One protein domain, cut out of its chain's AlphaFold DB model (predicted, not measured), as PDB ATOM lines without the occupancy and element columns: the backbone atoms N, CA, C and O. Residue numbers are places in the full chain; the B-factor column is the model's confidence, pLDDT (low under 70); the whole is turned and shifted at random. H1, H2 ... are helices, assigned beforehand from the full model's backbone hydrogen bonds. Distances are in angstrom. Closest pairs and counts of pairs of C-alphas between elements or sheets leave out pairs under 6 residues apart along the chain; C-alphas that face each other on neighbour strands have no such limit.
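This is residues 41 to 56 and 65 to 132 of the 132 residues of an uncharacterized protein of Georgenia sp. Z443 (UniProt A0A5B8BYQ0). Four helices running broadly the same way make a compact four-cornered cluster, with H4, the longest, between H1 and H3, and H2 closing the ring loosely between H3 and H1. From the long link between H3 and H4, residues 106 to 111 stick out as a free loop. The printed part has 84 residues with four named helices, in the order H1, H2, H3, H4, and no named strand; the class is all helix. It is compact, with a radius of gyration of the C-alphas of 11.9 A, and spans 37 by 28 by 22 A.

H4, residues 117 to 131, is 20.7 A long from its C-alpha at (48.124, -11.914, 185.797) to that at (49.063, -3.145, 167.097). H3, residues 83 to 93, is 15.2 A long. H2 holds residues 66 to 75 and is 14.6 A long. H1, residues 41 to 50, is 14.3 A long and begins at C-alpha (45.273, -18.986, 179.476).

H4 touches H3 at a steep tilt of 44 degrees, the same way; the closest C-alphas, of Val 91 and Ala 126, are 5.2 A apart. H4 touches H1 at a shallow tilt of 18 degrees, the same way, closest at the C-alphas of Ile 47 and Arg 124, 5.6 A. H3 touches H2 at a shallow tilt of 31 degrees, the same way, closest at the C-alphas of Phe 69 and Met 83, 6.1 A. The helix packing is only just mostly aligned, with 2 of 3 touching pairs at a shallow tilt. H2 is close to but not clearly touching H1, at 7.1 A between the C-alphas of His 48 and Met 68, and H4, at 7.9 A between those of Ala 72 and Leu 127. H1 and H3 are apart. In H1, H2, H3 and H4 every O i to N i+4 pair is within hydrogen-bond range.

The two C-alphas farthest apart, of Ser 109 and Ser 132, are 38.0 A apart. Residues 57 to 64 are not printed, and C-alphas 56 and 65 are 8.6 A apart across this cut. The link from H3 to H4 is long, with 23 residues. The pLDDT is under 70 at residues 55 to 56, 104 to 113 and 132.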
ATOM      1  N   GLN A  41      45.186 -18.463 180.836       78.25
ATOM      2  CA  GLN A  41      45.273 -18.986 179.476       78.25
ATOM      3  C   GLN A  41      44.574 -18.052 178.481       78.25
ATOM      4  O   GLN A  41      45.160 -17.777 177.441       78.25
ATOM      5  N   ASP A  42      43.413 -17.489 178.833       82.31
ATOM      6  CA  ASP A  42      42.690 -16.549 177.961       82.31
ATOM      7  C   ASP A  42      43.556 -15.327 177.621       82.31
ATOM      8  O   ASP A  42      43.714 -14.966 176.455       82.31
ATOM      9  N   VAL A  43      44.207 -14.731 178.627       84.38
ATOM     10  CA  VAL A  43      45.113 -13.586 178.422       84.38
ATOM     11  C   VAL A  43      46.297 -13.960 177.536       84.38
ATOM     12  O   VAL A  43      46.688 -13.192 176.657       84.38
ATOM     13  N   ILE A  44      46.887 -15.136 177.763       82.94
ATOM     14  CA  ILE A  44      48.023 -15.619 176.976       82.94
ATOM     15  C   ILE A  44      47.608 -15.821 175.520       82.94
ATOM     16  O   ILE A  44      48.328 -15.367 174.630       82.94
ATOM     17  N   ASP A  45      46.469 -16.462 175.271       83.19
ATOM     18  CA  ASP A  45      45.969 -16.739 173.926       83.19
ATOM     19  C   ASP A  45      45.701 -15.442 173.160       83.19
ATOM     20  O   ASP A  45      46.157 -15.290 172.025       83.19
ATOM     21  N   GLU A  46      45.070 -14.457 173.802       85.50
ATOM     22  CA  GLU A  46      44.827 -13.151 173.189       85.50
ATOM     23  C   GLU A  46      46.128 -12.409 172.849       85.50
ATOM     24  O   GLU A  46      46.224 -11.770 171.799       85.50
ATOM     25  N   ILE A  47      47.157 -12.498 173.699       86.44
ATOM     26  CA  ILE A  47      48.470 -11.919 173.384       86.44
ATOM     27  C   ILE A  47      49.119 -12.657 172.207       86.44
ATOM     28  O   ILE A  47      49.690 -12.009 171.331       86.44
ATOM     29  N   HIS A  48      49.033 -13.989 172.152       85.06
ATOM     30  CA  HIS A  48      49.573 -14.759 171.028       85.06
ATOM     31  C   HIS A  48      48.903 -14.359 169.712       85.06
ATOM     32  O   HIS A  48      49.608 -14.151 168.723       85.06
ATOM     33  N   ASP A  49      47.584 -14.170 169.718       84.94
ATOM     34  CA  ASP A  49      46.831 -13.719 168.550       84.94
ATOM     35  C   ASP A  49      47.307 -12.332 168.076       84.94
ATOM     36  O   ASP A  49      47.625 -12.154 166.898       84.94
ATOM     37  N   LEU A  50      47.461 -11.363 168.990       84.88
ATOM     38  CA  LEU A  50      47.980 -10.018 168.673       84.88
ATOM     39  C   LEU A  50      49.411 -10.056 168.117       84.88
ATOM     40  O   LEU A  50      49.787  -9.272 167.241       84.88
ATOM     41  N   LEU A  51      50.225 -10.985 168.614       83.81
ATOM     42  CA  LEU A  51      51.601 -11.196 168.178       83.81
ATOM     43  C   LEU A  51      51.717 -12.142 166.974       83.81
ATOM     44  O   LEU A  51      52.838 -12.449 166.569       83.81
ATOM     45  N   GLY A  52      50.606 -12.590 166.374       80.44
ATOM     46  CA  GLY A  52      50.607 -13.533 165.248       80.44
ATOM     47  C   GLY A  52      51.385 -14.824 165.532       80.44
ATOM     48  O   GLY A  52      51.999 -15.391 164.628       80.44
ATOM     49  N   MET A  53      51.423 -15.247 166.794       75.94
ATOM     50  CA  MET A  53      52.093 -16.457 167.251       75.94
ATOM     51  C   MET A  53      51.113 -17.632 167.244       75.94
ATOM     52  O   MET A  53      49.909 -17.460 167.414       75.94
ATOM     53  N   ARG A  54      51.624 -18.860 167.108       72.75
ATOM     54  CA  ARG A  54      50.804 -20.047 167.382       72.75
ATOM     55  C   ARG A  54      50.495 -20.101 168.876       72.75
ATOM     56  O   ARG A  54      51.423 -19.992 169.677       72.75
ATOM     57  N   ARG A  55      49.220 -20.286 169.233       69.38
ATOM     58  CA  ARG A  55      48.788 -20.449 170.629       69.38
ATOM     59  C   ARG A  55      49.552 -21.603 171.271       69.38
ATOM     60  O   ARG A  55      49.707 -22.666 170.669       69.38
ATOM     61  N   GLN A  56      50.038 -21.377 172.484       61.91
ATOM     62  CA  GLN A  56      50.785 -22.365 173.247       61.91
ATOM     63  C   GLN A  56      49.991 -22.686 174.512       61.91
ATOM     64  O   GLN A  56      49.789 -21.816 175.357       61.91
ATOM     65  N   PRO A  65      55.181 -17.557 179.092       71.19
ATOM     66  CA  PRO A  65      56.263 -17.820 178.147       71.19
ATOM     67  C   PRO A  65      57.129 -16.570 177.931       71.19
ATOM     68  O   PRO A  65      56.655 -15.553 177.428       71.19
ATOM     69  N   ALA A  66      58.425 -16.633 178.252       77.12
ATOM     70  CA  ALA A  66      59.354 -15.518 178.016       77.12
ATOM     71  C   ALA A  66      59.478 -15.138 176.523       77.12
ATOM     72  O   ALA A  66      59.789 -13.993 176.189       77.12
ATOM     73  N   SER A  67      59.209 -16.090 175.621       79.19
ATOM     74  CA  SER A  67      59.154 -15.883 174.168       79.19
ATOM     75  C   SER A  67      58.130 -14.818 173.769       79.19
ATOM     76  O   SER A  67      58.435 -13.976 172.929       79.19
ATOM     77  N   MET A  68      56.967 -14.800 174.422       85.12
ATOM     78  CA  MET A  68      55.896 -13.830 174.186       85.12
ATOM     79  C   MET A  68      56.378 -12.389 174.417       85.12
ATOM     80  O   MET A  68      56.173 -11.514 173.582       85.12
ATOM     81  N   PHE A  69      57.098 -12.148 175.518       86.81
ATOM     82  CA  PHE A  69      57.655 -10.830 175.845       86.81
ATOM     83  C   PHE A  69      58.744 -10.397 174.863       86.81
ATOM     84  O   PHE A  69      58.797  -9.234 174.472       86.81
ATOM     85  N   ARG A  70      59.604 -11.331 174.443       85.81
ATOM     86  CA  ARG A  70      60.641 -11.059 173.440       85.81
ATOM     87  C   ARG A  70      60.043 -10.640 172.103       85.81
ATOM     88  O   ARG A  70      60.442  -9.609 171.574       85.81
ATOM     89  N   ILE A  71      59.071 -11.400 171.605       86.81
ATOM     90  CA  ILE A  71      58.415 -11.132 170.320       86.81
ATOM     91  C   ILE A  71      57.629  -9.819 170.378       86.81
ATOM     92  O   ILE A  71      57.675  -9.031 169.435       86.81
ATOM     93  N   ALA A  72      56.960  -9.532 171.499       89.00
ATOM     94  CA  ALA A  72      56.300  -8.247 171.705       89.00
ATOM     95  C   ALA A  72      57.283  -7.069 171.648       89.00
ATOM     96  O   ALA A  72      57.027  -6.082 170.960       89.00
ATOM     97  N   CYS A  73      58.426  -7.178 172.329       89.88
ATOM     98  CA  CYS A  73      59.481  -6.171 172.259       89.88
ATOM     99  C   CYS A  73      60.017  -6.002 170.831       89.88
ATOM    100  O   CYS A  73      60.130  -4.872 170.366       89.88
ATOM    101  N   GLU A  74      60.291  -7.099 170.125       90.00
ATOM    102  CA  GLU A  74      60.775  -7.080 168.742       90.00
ATOM    103  C   GLU A  74      59.796  -6.363 167.804       90.00
ATOM    104  O   GLU A  74      60.191  -5.431 167.102       90.00
ATOM    105  N   ARG A  75      58.502  -6.711 167.859       88.94
ATOM    106  CA  ARG A  75      57.456  -6.066 167.047       88.94
ATOM    107  C   ARG A  75      57.324  -4.569 167.308       88.94
ATOM    108  O   ARG A  75      56.996  -3.817 166.399       88.94
ATOM    109  N   LEU A  76      57.572  -4.139 168.542       89.69
ATOM    110  CA  LEU A  76      57.467  -2.738 168.949       89.69
ATOM    111  C   LEU A  76      58.795  -1.969 168.844       89.69
ATOM    112  O   LEU A  76      58.837  -0.789 169.201       89.69
ATOM    113  N   GLY A  77      59.878  -2.614 168.394       90.88
ATOM    114  CA  GLY A  77      61.215  -2.015 168.343       90.88
ATOM    115  C   GLY A  77      61.784  -1.659 169.724       90.88
ATOM    116  O   GLY A  77      62.547  -0.703 169.858       90.88
ATOM    117  N   LEU A  78      61.384  -2.386 170.771       89.94
ATOM    118  CA  LEU A  78      61.808  -2.169 172.152       89.94
ATOM    119  C   LEU A  78      62.941  -3.137 172.542       89.94
ATOM    120  O   LEU A  78      62.919  -4.304 172.153       89.94
ATOM    121  N   PRO A  79      63.910  -2.716 173.374       89.38
ATOM    122  CA  PRO A  79      64.913  -3.633 173.911       89.38
ATOM    123  C   PRO A  79      64.286  -4.599 174.922       89.38
ATOM    124  O   PRO A  79      63.582  -4.154 175.831       89.38
ATOM    125  N   TYR A  80      64.610  -5.891 174.818       86.75
ATOM    126  CA  TYR A  80      64.240  -6.904 175.808       86.75
ATOM    127  C   TYR A  80      65.374  -7.136 176.814       86.75
ATOM    128  O   TYR A  80      66.493  -7.473 176.421       86.75
ATOM    129  N   ARG A  81      65.077  -7.033 178.116       85.94
ATOM    130  CA  ARG A  81      66.015  -7.382 179.199       85.94
ATOM    131  C   ARG A  81      65.522  -8.551 180.047       85.94
ATOM    132  O   ARG A  81      66.242  -9.524 180.242       85.94
ATOM    133  N   ASN A  82      64.308  -8.442 180.571       84.81
ATOM    134  CA  ASN A  82      63.610  -9.465 181.348       84.81
ATOM    135  C   ASN A  82      62.095  -9.240 181.225       84.81
ATOM    136  O   ASN A  82      61.673  -8.211 180.697       84.81
ATOM    137  N   MET A  83      61.278 -10.191 181.687       86.81
ATOM    138  CA  MET A  83      59.821 -10.126 181.502       86.81
ATOM    139  C   MET A  83      59.179  -8.893 182.171       86.81
ATOM    140  O   MET A  83      58.415  -8.217 181.483       86.81
ATOM    141  N   PRO A  84      59.498  -8.523 183.433       88.12
ATOM    142  CA  PRO A  84      58.954  -7.301 184.032       88.12
ATOM    143  C   PRO A  84      59.349  -6.016 183.296       88.12
ATOM    144  O   PRO A  84      58.493  -5.179 183.036       88.12
ATOM    145  N   ASP A  85      60.622  -5.870 182.913       89.12
ATOM    146  CA  ASP A  85      61.110  -4.701 182.165       89.12
ATOM    147  C   ASP A  85      60.457  -4.610 180.778       89.12
ATOM    148  O   ASP A  85      60.049  -3.530 180.358       89.12
ATOM    149  N   ALA A  86      60.293  -5.743 180.092       90.31
ATOM    150  CA  ALA A  86      59.570  -5.809 178.828       90.31
ATOM    151  C   ALA A  86      58.106  -5.375 179.001       90.31
ATOM    152  O   ALA A  86      57.645  -4.487 178.286       90.31
ATOM    153  N   CYS A  87      57.402  -5.947 179.983       90.19
ATOM    154  CA  CYS A  87      56.015  -5.612 180.302       90.19
ATOM    155  C   CYS A  87      55.851  -4.109 180.578       90.19
ATOM    156  O   CYS A  87      55.038  -3.434 179.949       90.19
ATOM    157  N   GLU A  88      56.700  -3.559 181.447       91.88
ATOM    158  CA  GLU A  88      56.675  -2.149 181.826       91.88
ATOM    159  C   GLU A  88      56.893  -1.214 180.642       91.88
ATOM    160  O   GLU A  88      56.174  -0.223 180.486       91.88
ATOM    161  N   ARG A  89      57.856  -1.534 179.776       92.69
ATOM    162  CA  ARG A  89      58.124  -0.747 178.571       92.69
ATOM    163  C   ARG A  89      56.947  -0.765 177.614       92.69
ATOM    164  O   ARG A  89      56.618   0.284 177.074       92.69
ATOM    165  N   ILE A  90      56.317  -1.920 177.418       91.88
ATOM    166  CA  ILE A  90      55.168  -2.070 176.519       91.88
ATOM    167  C   ILE A  90      53.976  -1.260 177.044       91.88
ATOM    168  O   ILE A  90      53.425  -0.443 176.307       91.88
ATOM    169  N   VAL A  91      53.642  -1.396 178.333       92.06
ATOM    170  CA  VAL A  91      52.555  -0.642 178.984       92.06
ATOM    171  C   VAL A  91      52.793   0.866 178.886       92.06
ATOM    172  O   VAL A  91      51.917   1.609 178.443       92.06
ATOM    173  N   LYS A  92      54.007   1.326 179.209       89.94
ATOM    174  CA  LYS A  92      54.372   2.746 179.094       89.94
ATOM    175  C   LYS A  92      54.363   3.241 177.649       89.94
ATOM    176  O   LYS A  92      53.961   4.375 177.403       89.94
ATOM    177  N   ARG A  93      54.788   2.415 176.686       91.50
ATOM    178  CA  ARG A  93      54.791   2.755 175.254       91.50
ATOM    179  C   ARG A  93      53.380   3.004 174.728       91.50
ATOM    180  O   ARG A  93      53.219   3.892 173.897       91.50
ATOM    181  N   ALA A  94      52.391   2.278 175.244       89.81
ATOM    182  CA  ALA A  94      50.973   2.484 174.952       89.81
ATOM    183  C   ALA A  94      50.353   3.695 175.680       89.81
ATOM    184  O   ALA A  94      49.166   3.959 175.524       89.81
ATOM    185  N   GLY A  95      51.122   4.426 176.498       88.00
ATOM    186  CA  GLY A  95      50.611   5.544 177.299       88.00
ATOM    187  C   GLY A  95      49.783   5.118 178.516       88.00
ATOM    188  O   GLY A  95      49.160   5.963 179.156       88.00
ATOM    189  N   LEU A  96      49.775   3.826 178.860       87.56
ATOM    190  CA  LEU A  96      49.070   3.297 180.025       87.56
ATOM    191  C   LEU A  96      49.918   3.457 181.295       87.56
ATOM    192  O   LEU A  96      51.153   3.466 181.268       87.56
ATOM    193  N   ARG A  97      49.248   3.586 182.445       85.94
ATOM    194  CA  ARG A  97      49.919   3.741 183.740       85.94
ATOM    195  C   ARG A  97      50.464   2.398 184.225       85.94
ATOM    196  O   ARG A  97      49.720   1.434 184.367       85.94
ATOM    197  N   TRP A  98      51.752   2.368 184.556       82.50
ATOM    198  CA  TRP A  98      52.372   1.226 185.227       82.50
ATOM    199  C   TRP A  98      51.968   1.149 186.708       82.50
ATOM    200  O   TRP A  98      52.005   2.170 187.403       82.50
ATOM    201  N   ASN A  99      51.639  -0.052 187.193       82.56
ATOM    202  CA  ASN A  99      51.410  -0.349 188.608       82.56
ATOM    203  C   ASN A  99      52.513  -1.301 189.129       82.56
ATOM    204  O   ASN A  99      52.770  -2.316 188.483       82.56
ATOM    205  N   PRO A 100      53.159  -1.017 190.279       79.31
ATOM    206  CA  PRO A 100      54.061  -1.955 190.954       79.31
ATOM    207  C   PRO A 100      53.508  -3.372 191.181       79.31
ATOM    208  O   PRO A 100      54.299  -4.307 191.220       79.31
ATOM    209  N   ASP A 101      52.186  -3.552 191.273       79.50
ATOM    210  CA  ASP A 101      51.549  -4.873 191.439       79.50
ATOM    211  C   ASP A 101      51.601  -5.757 190.171       79.50
ATOM    212  O   ASP A 101      51.193  -6.920 190.183       79.50
ATOM    213  N   PHE A 102      52.093  -5.223 189.047       81.44
ATOM    214  CA  PHE A 102      52.176  -5.937 187.765       81.44
ATOM    215  C   PHE A 102      53.344  -6.925 187.676       81.44
ATOM    216  O   PHE A 102      53.433  -7.709 186.726       81.44
ATOM    217  N   ASP A 103      54.244  -6.931 188.656       77.88
ATOM    218  CA  ASP A 103      55.317  -7.910 188.732       77.88
ATOM    219  C   ASP A 103      55.701  -8.256 190.173       77.88
ATOM    220  O   ASP A 103      55.305  -7.611 191.139       77.88
ATOM    221  N   SER A 104      56.496  -9.313 190.316       69.81
ATOM    222  CA  SER A 104      56.975  -9.793 191.611       69.81
ATOM    223  C   SER A 104      58.340  -9.226 192.024       69.81
ATOM    224  O   SER A 104      58.926  -9.724 192.988       69.81
ATOM    225  N   ARG A 105      58.883  -8.190 191.358       66.88
ATOM    226  CA  ARG A 105      60.211  -7.614 191.684       66.88
ATOM    227  C   ARG A 105      60.273  -7.067 193.113       66.88
ATOM    228  O   ARG A 105      61.345  -7.060 193.708       66.88
ATOM    229  N   ALA A 106      59.136  -6.652 193.674       55.59
ATOM    230  CA  ALA A 106      59.024  -6.181 195.055       55.59
ATOM    231  C   ALA A 106      58.875  -7.310 196.101       55.59
ATOM    232  O   ALA A 106      58.878  -7.038 197.304       55.59
ATOM    233  N   THR A 107      58.743  -8.578 195.686       51.66
ATOM    234  CA  THR A 107      58.551  -9.697 196.623       51.66
ATOM    235  C   THR A 107      59.877 -10.173 197.229       51.66
ATOM    236  O   THR A 107      60.873 -10.398 196.544       51.66
ATOM    237  N   ARG A 108      59.890 -10.322 198.560       42.47
ATOM    238  CA  ARG A 108      61.084 -10.502 199.414       42.47
ATOM    239  C   ARG A 108      61.822 -11.850 199.230       42.47
ATOM    240  O   ARG A 108      62.831 -12.068 199.888       42.47
ATOM    241  N   SER A 109      61.349 -12.756 198.368       43.62
ATOM    242  CA  SER A 109      61.840 -14.144 198.246       43.62
ATOM    243  C   SER A 109      62.866 -14.397 197.128       43.62
ATOM    244  O   SER A 109      63.162 -15.549 196.829       43.62
ATOM    245  N   GLY A 110      63.441 -13.365 196.502       38.19
ATOM    246  CA  GLY A 110      64.570 -13.541 195.568       38.19
ATOM    247  C   GLY A 110      64.234 -14.208 194.221       38.19
ATOM    248  O   GLY A 110      65.127 -14.387 193.401       38.19
ATOM    249  N   GLY A 111      62.959 -14.517 193.951       41.47
ATOM    250  CA  GLY A 111      62.451 -15.047 192.672       41.47
ATOM    251  C   GLY A 111      61.838 -13.989 191.739       41.47
ATOM    252  O   GLY A 111      60.979 -14.307 190.918       41.47
ATOM    253  N   GLY A 112      62.216 -12.716 191.902       47.97
ATOM    254  CA  GLY A 112      61.556 -11.537 191.320       47.97
ATOM    255  C   GLY A 112      61.816 -11.315 189.828       47.97
ATOM    256  O   GLY A 112      62.499 -10.368 189.440       47.97
ATOM    257  N   SER A 113      61.300 -12.187 188.964       61.84
ATOM    258  CA  SER A 113      61.350 -12.009 187.499       61.84
ATOM    259  C   SER A 113      60.064 -12.437 186.790       61.84
ATOM    260  O   SER A 113      60.071 -12.654 185.580       61.84
ATOM    261  N   THR A 114      58.953 -12.545 187.521       73.88
ATOM    262  CA  THR A 114      57.659 -12.951 186.960       73.88
ATOM    263  C   THR A 114      56.694 -11.776 186.884       73.88
ATOM    264  O   THR A 114      56.597 -10.973 187.811       73.88
ATOM    265  N   VAL A 115      55.958 -11.711 185.780       79.31
ATOM    266  CA  VAL A 115      54.829 -10.797 185.583       79.31
ATOM    267  C   VAL A 115      53.576 -11.455 186.170       79.31
ATOM    268  O   VAL A 115      53.392 -12.667 186.012       79.31
ATOM    269  N   THR A 116      52.758 -10.691 186.896       83.56
ATOM    270  CA  THR A 116      51.495 -11.175 187.481       83.56
ATOM    271  C   THR A 116      50.417 -11.335 186.402       83.56
ATOM    272  O   THR A 116      50.649 -11.027 185.230       83.56
ATOM    273  N   LEU A 117      49.234 -11.847 186.758       81.69
ATOM    274  CA  LEU A 117      48.124 -11.914 185.797       81.69
ATOM    275  C   LEU A 117      47.695 -10.499 185.392       81.69
ATOM    276  O   LEU A 117      47.555 -10.212 184.210       81.69
ATOM    277  N   GLU A 118      47.604  -9.603 186.365       83.50
ATOM    278  CA  GLU A 118      47.279  -8.192 186.198       83.50
ATOM    279  C   GLU A 118      48.294  -7.495 185.281       83.50
ATOM    280  O   GLU A 118      47.924  -6.730 184.390       83.50
ATOM    281  N   GLY A 119      49.583  -7.817 185.432       86.88
ATOM    282  CA  GLY A 119      50.617  -7.335 184.519       86.88
ATOM    283  C   GLY A 119      50.462  -7.869 183.091       86.88
ATOM    284  O   GLY A 119      50.638  -7.118 182.133       86.88
ATOM    285  N   ALA A 120      50.092  -9.143 182.921       86.62
ATOM    286  CA  ALA A 120      49.836  -9.718 181.599       86.62
ATOM    287  C   ALA A 120      48.600  -9.092 180.927       86.62
ATOM    288  O   ALA A 120      48.641  -8.790 179.736       86.62
ATOM    289  N   GLN A 121      47.539  -8.826 181.692       88.12
ATOM    290  CA  GLN A 121      46.346  -8.108 181.227       88.12
ATOM    291  C   GLN A 121      46.696  -6.693 180.755       88.12
ATOM    292  O   GLN A 121      46.340  -6.305 179.644       88.12
ATOM    293  N   ALA A 122      47.476  -5.951 181.548       88.81
ATOM    294  CA  ALA A 122      47.935  -4.616 181.171       88.81
ATOM    295  C   ALA A 122      48.795  -4.638 179.896       88.81
ATOM    296  O   ALA A 122      48.647  -3.780 179.024       88.81
ATOM    297  N   MET A 123      49.676  -5.636 179.755       92.50
ATOM    298  CA  MET A 123      50.469  -5.826 178.539       92.50
ATOM    299  C   MET A 123      49.592  -6.134 177.324       92.50
ATOM    300  O   MET A 123      49.839  -5.583 176.253       92.50
ATOM    301  N   ARG A 124      48.574  -6.988 177.464       92.06
ATOM    302  CA  ARG A 124      47.616  -7.248 176.387       92.06
ATOM    303  C   ARG A 124      46.931  -5.961 175.945       92.06
ATOM    304  O   ARG A 124      46.879  -5.691 174.749       92.06
ATOM    305  N   ASP A 125      46.408  -5.179 176.883       88.25
ATOM    306  CA  ASP A 125      45.674  -3.955 176.558       88.25
ATOM    307  C   ASP A 125      46.591  -2.926 175.880       88.25
ATOM    308  O   ASP A 125      46.201  -2.278 174.907       88.25
ATOM    309  N   ALA A 126      47.855  -2.862 176.308       90.75
ATOM    310  CA  ALA A 126      48.891  -2.087 175.639       90.75
ATOM    311  C   ALA A 126      49.164  -2.574 174.206       90.75
ATOM    312  O   ALA A 126      49.245  -1.764 173.285       90.75
ATOM    313  N   LEU A 127      49.283  -3.889 173.993       91.00
ATOM    314  CA  LEU A 127      49.482  -4.468 172.663       91.00
ATOM    315  C   LEU A 127      48.282  -4.229 171.748       91.00
ATOM    316  O   LEU A 127      48.484  -3.896 170.586       91.00
ATOM    317  N   ARG A 128      47.052  -4.328 172.269       89.69
ATOM    318  CA  ARG A 128      45.837  -3.963 171.528       89.69
ATOM    319  C   ARG A 128      45.896  -2.517 171.057       89.69
ATOM    320  O   ARG A 128      45.602  -2.272 169.902       89.69
ATOM    321  N   ALA A 129      46.309  -1.586 171.915       86.25
ATOM    322  CA  ALA A 129      46.406  -0.171 171.557       86.25
ATOM    323  C   ALA A 129      47.539   0.144 170.560       86.25
ATOM    324  O   ALA A 129      47.457   1.132 169.837       86.25
ATOM    325  N   LEU A 130      48.615  -0.654 170.547       85.94
ATOM    326  CA  LEU A 130      49.806  -0.411 169.722       85.94
ATOM    327  C   LEU A 130      49.805  -1.149 168.377       85.94
ATOM    328  O   LEU A 130      50.530  -0.738 167.474       85.94
ATOM    329  N   LEU A 131      49.071  -2.260 168.269       82.88
ATOM    330  CA  LEU A 131      49.063  -3.145 167.097       82.88
ATOM    331  C   LEU A 131      47.716  -3.168 166.354       82.88
ATOM    332  O   LEU A 131      47.598  -3.902 165.372       82.88
ATOM    333  N   SER A 132      46.716  -2.411 166.821       65.38
ATOM    334  CA  SER A 132      45.441  -2.187 166.120       65.38
ATOM    335  C   SER A 132      45.563  -1.206 164.965       65.38
ATOM    336  O   SER A 132      46.221  -0.162 165.184       65.38
TER     337      SER A 132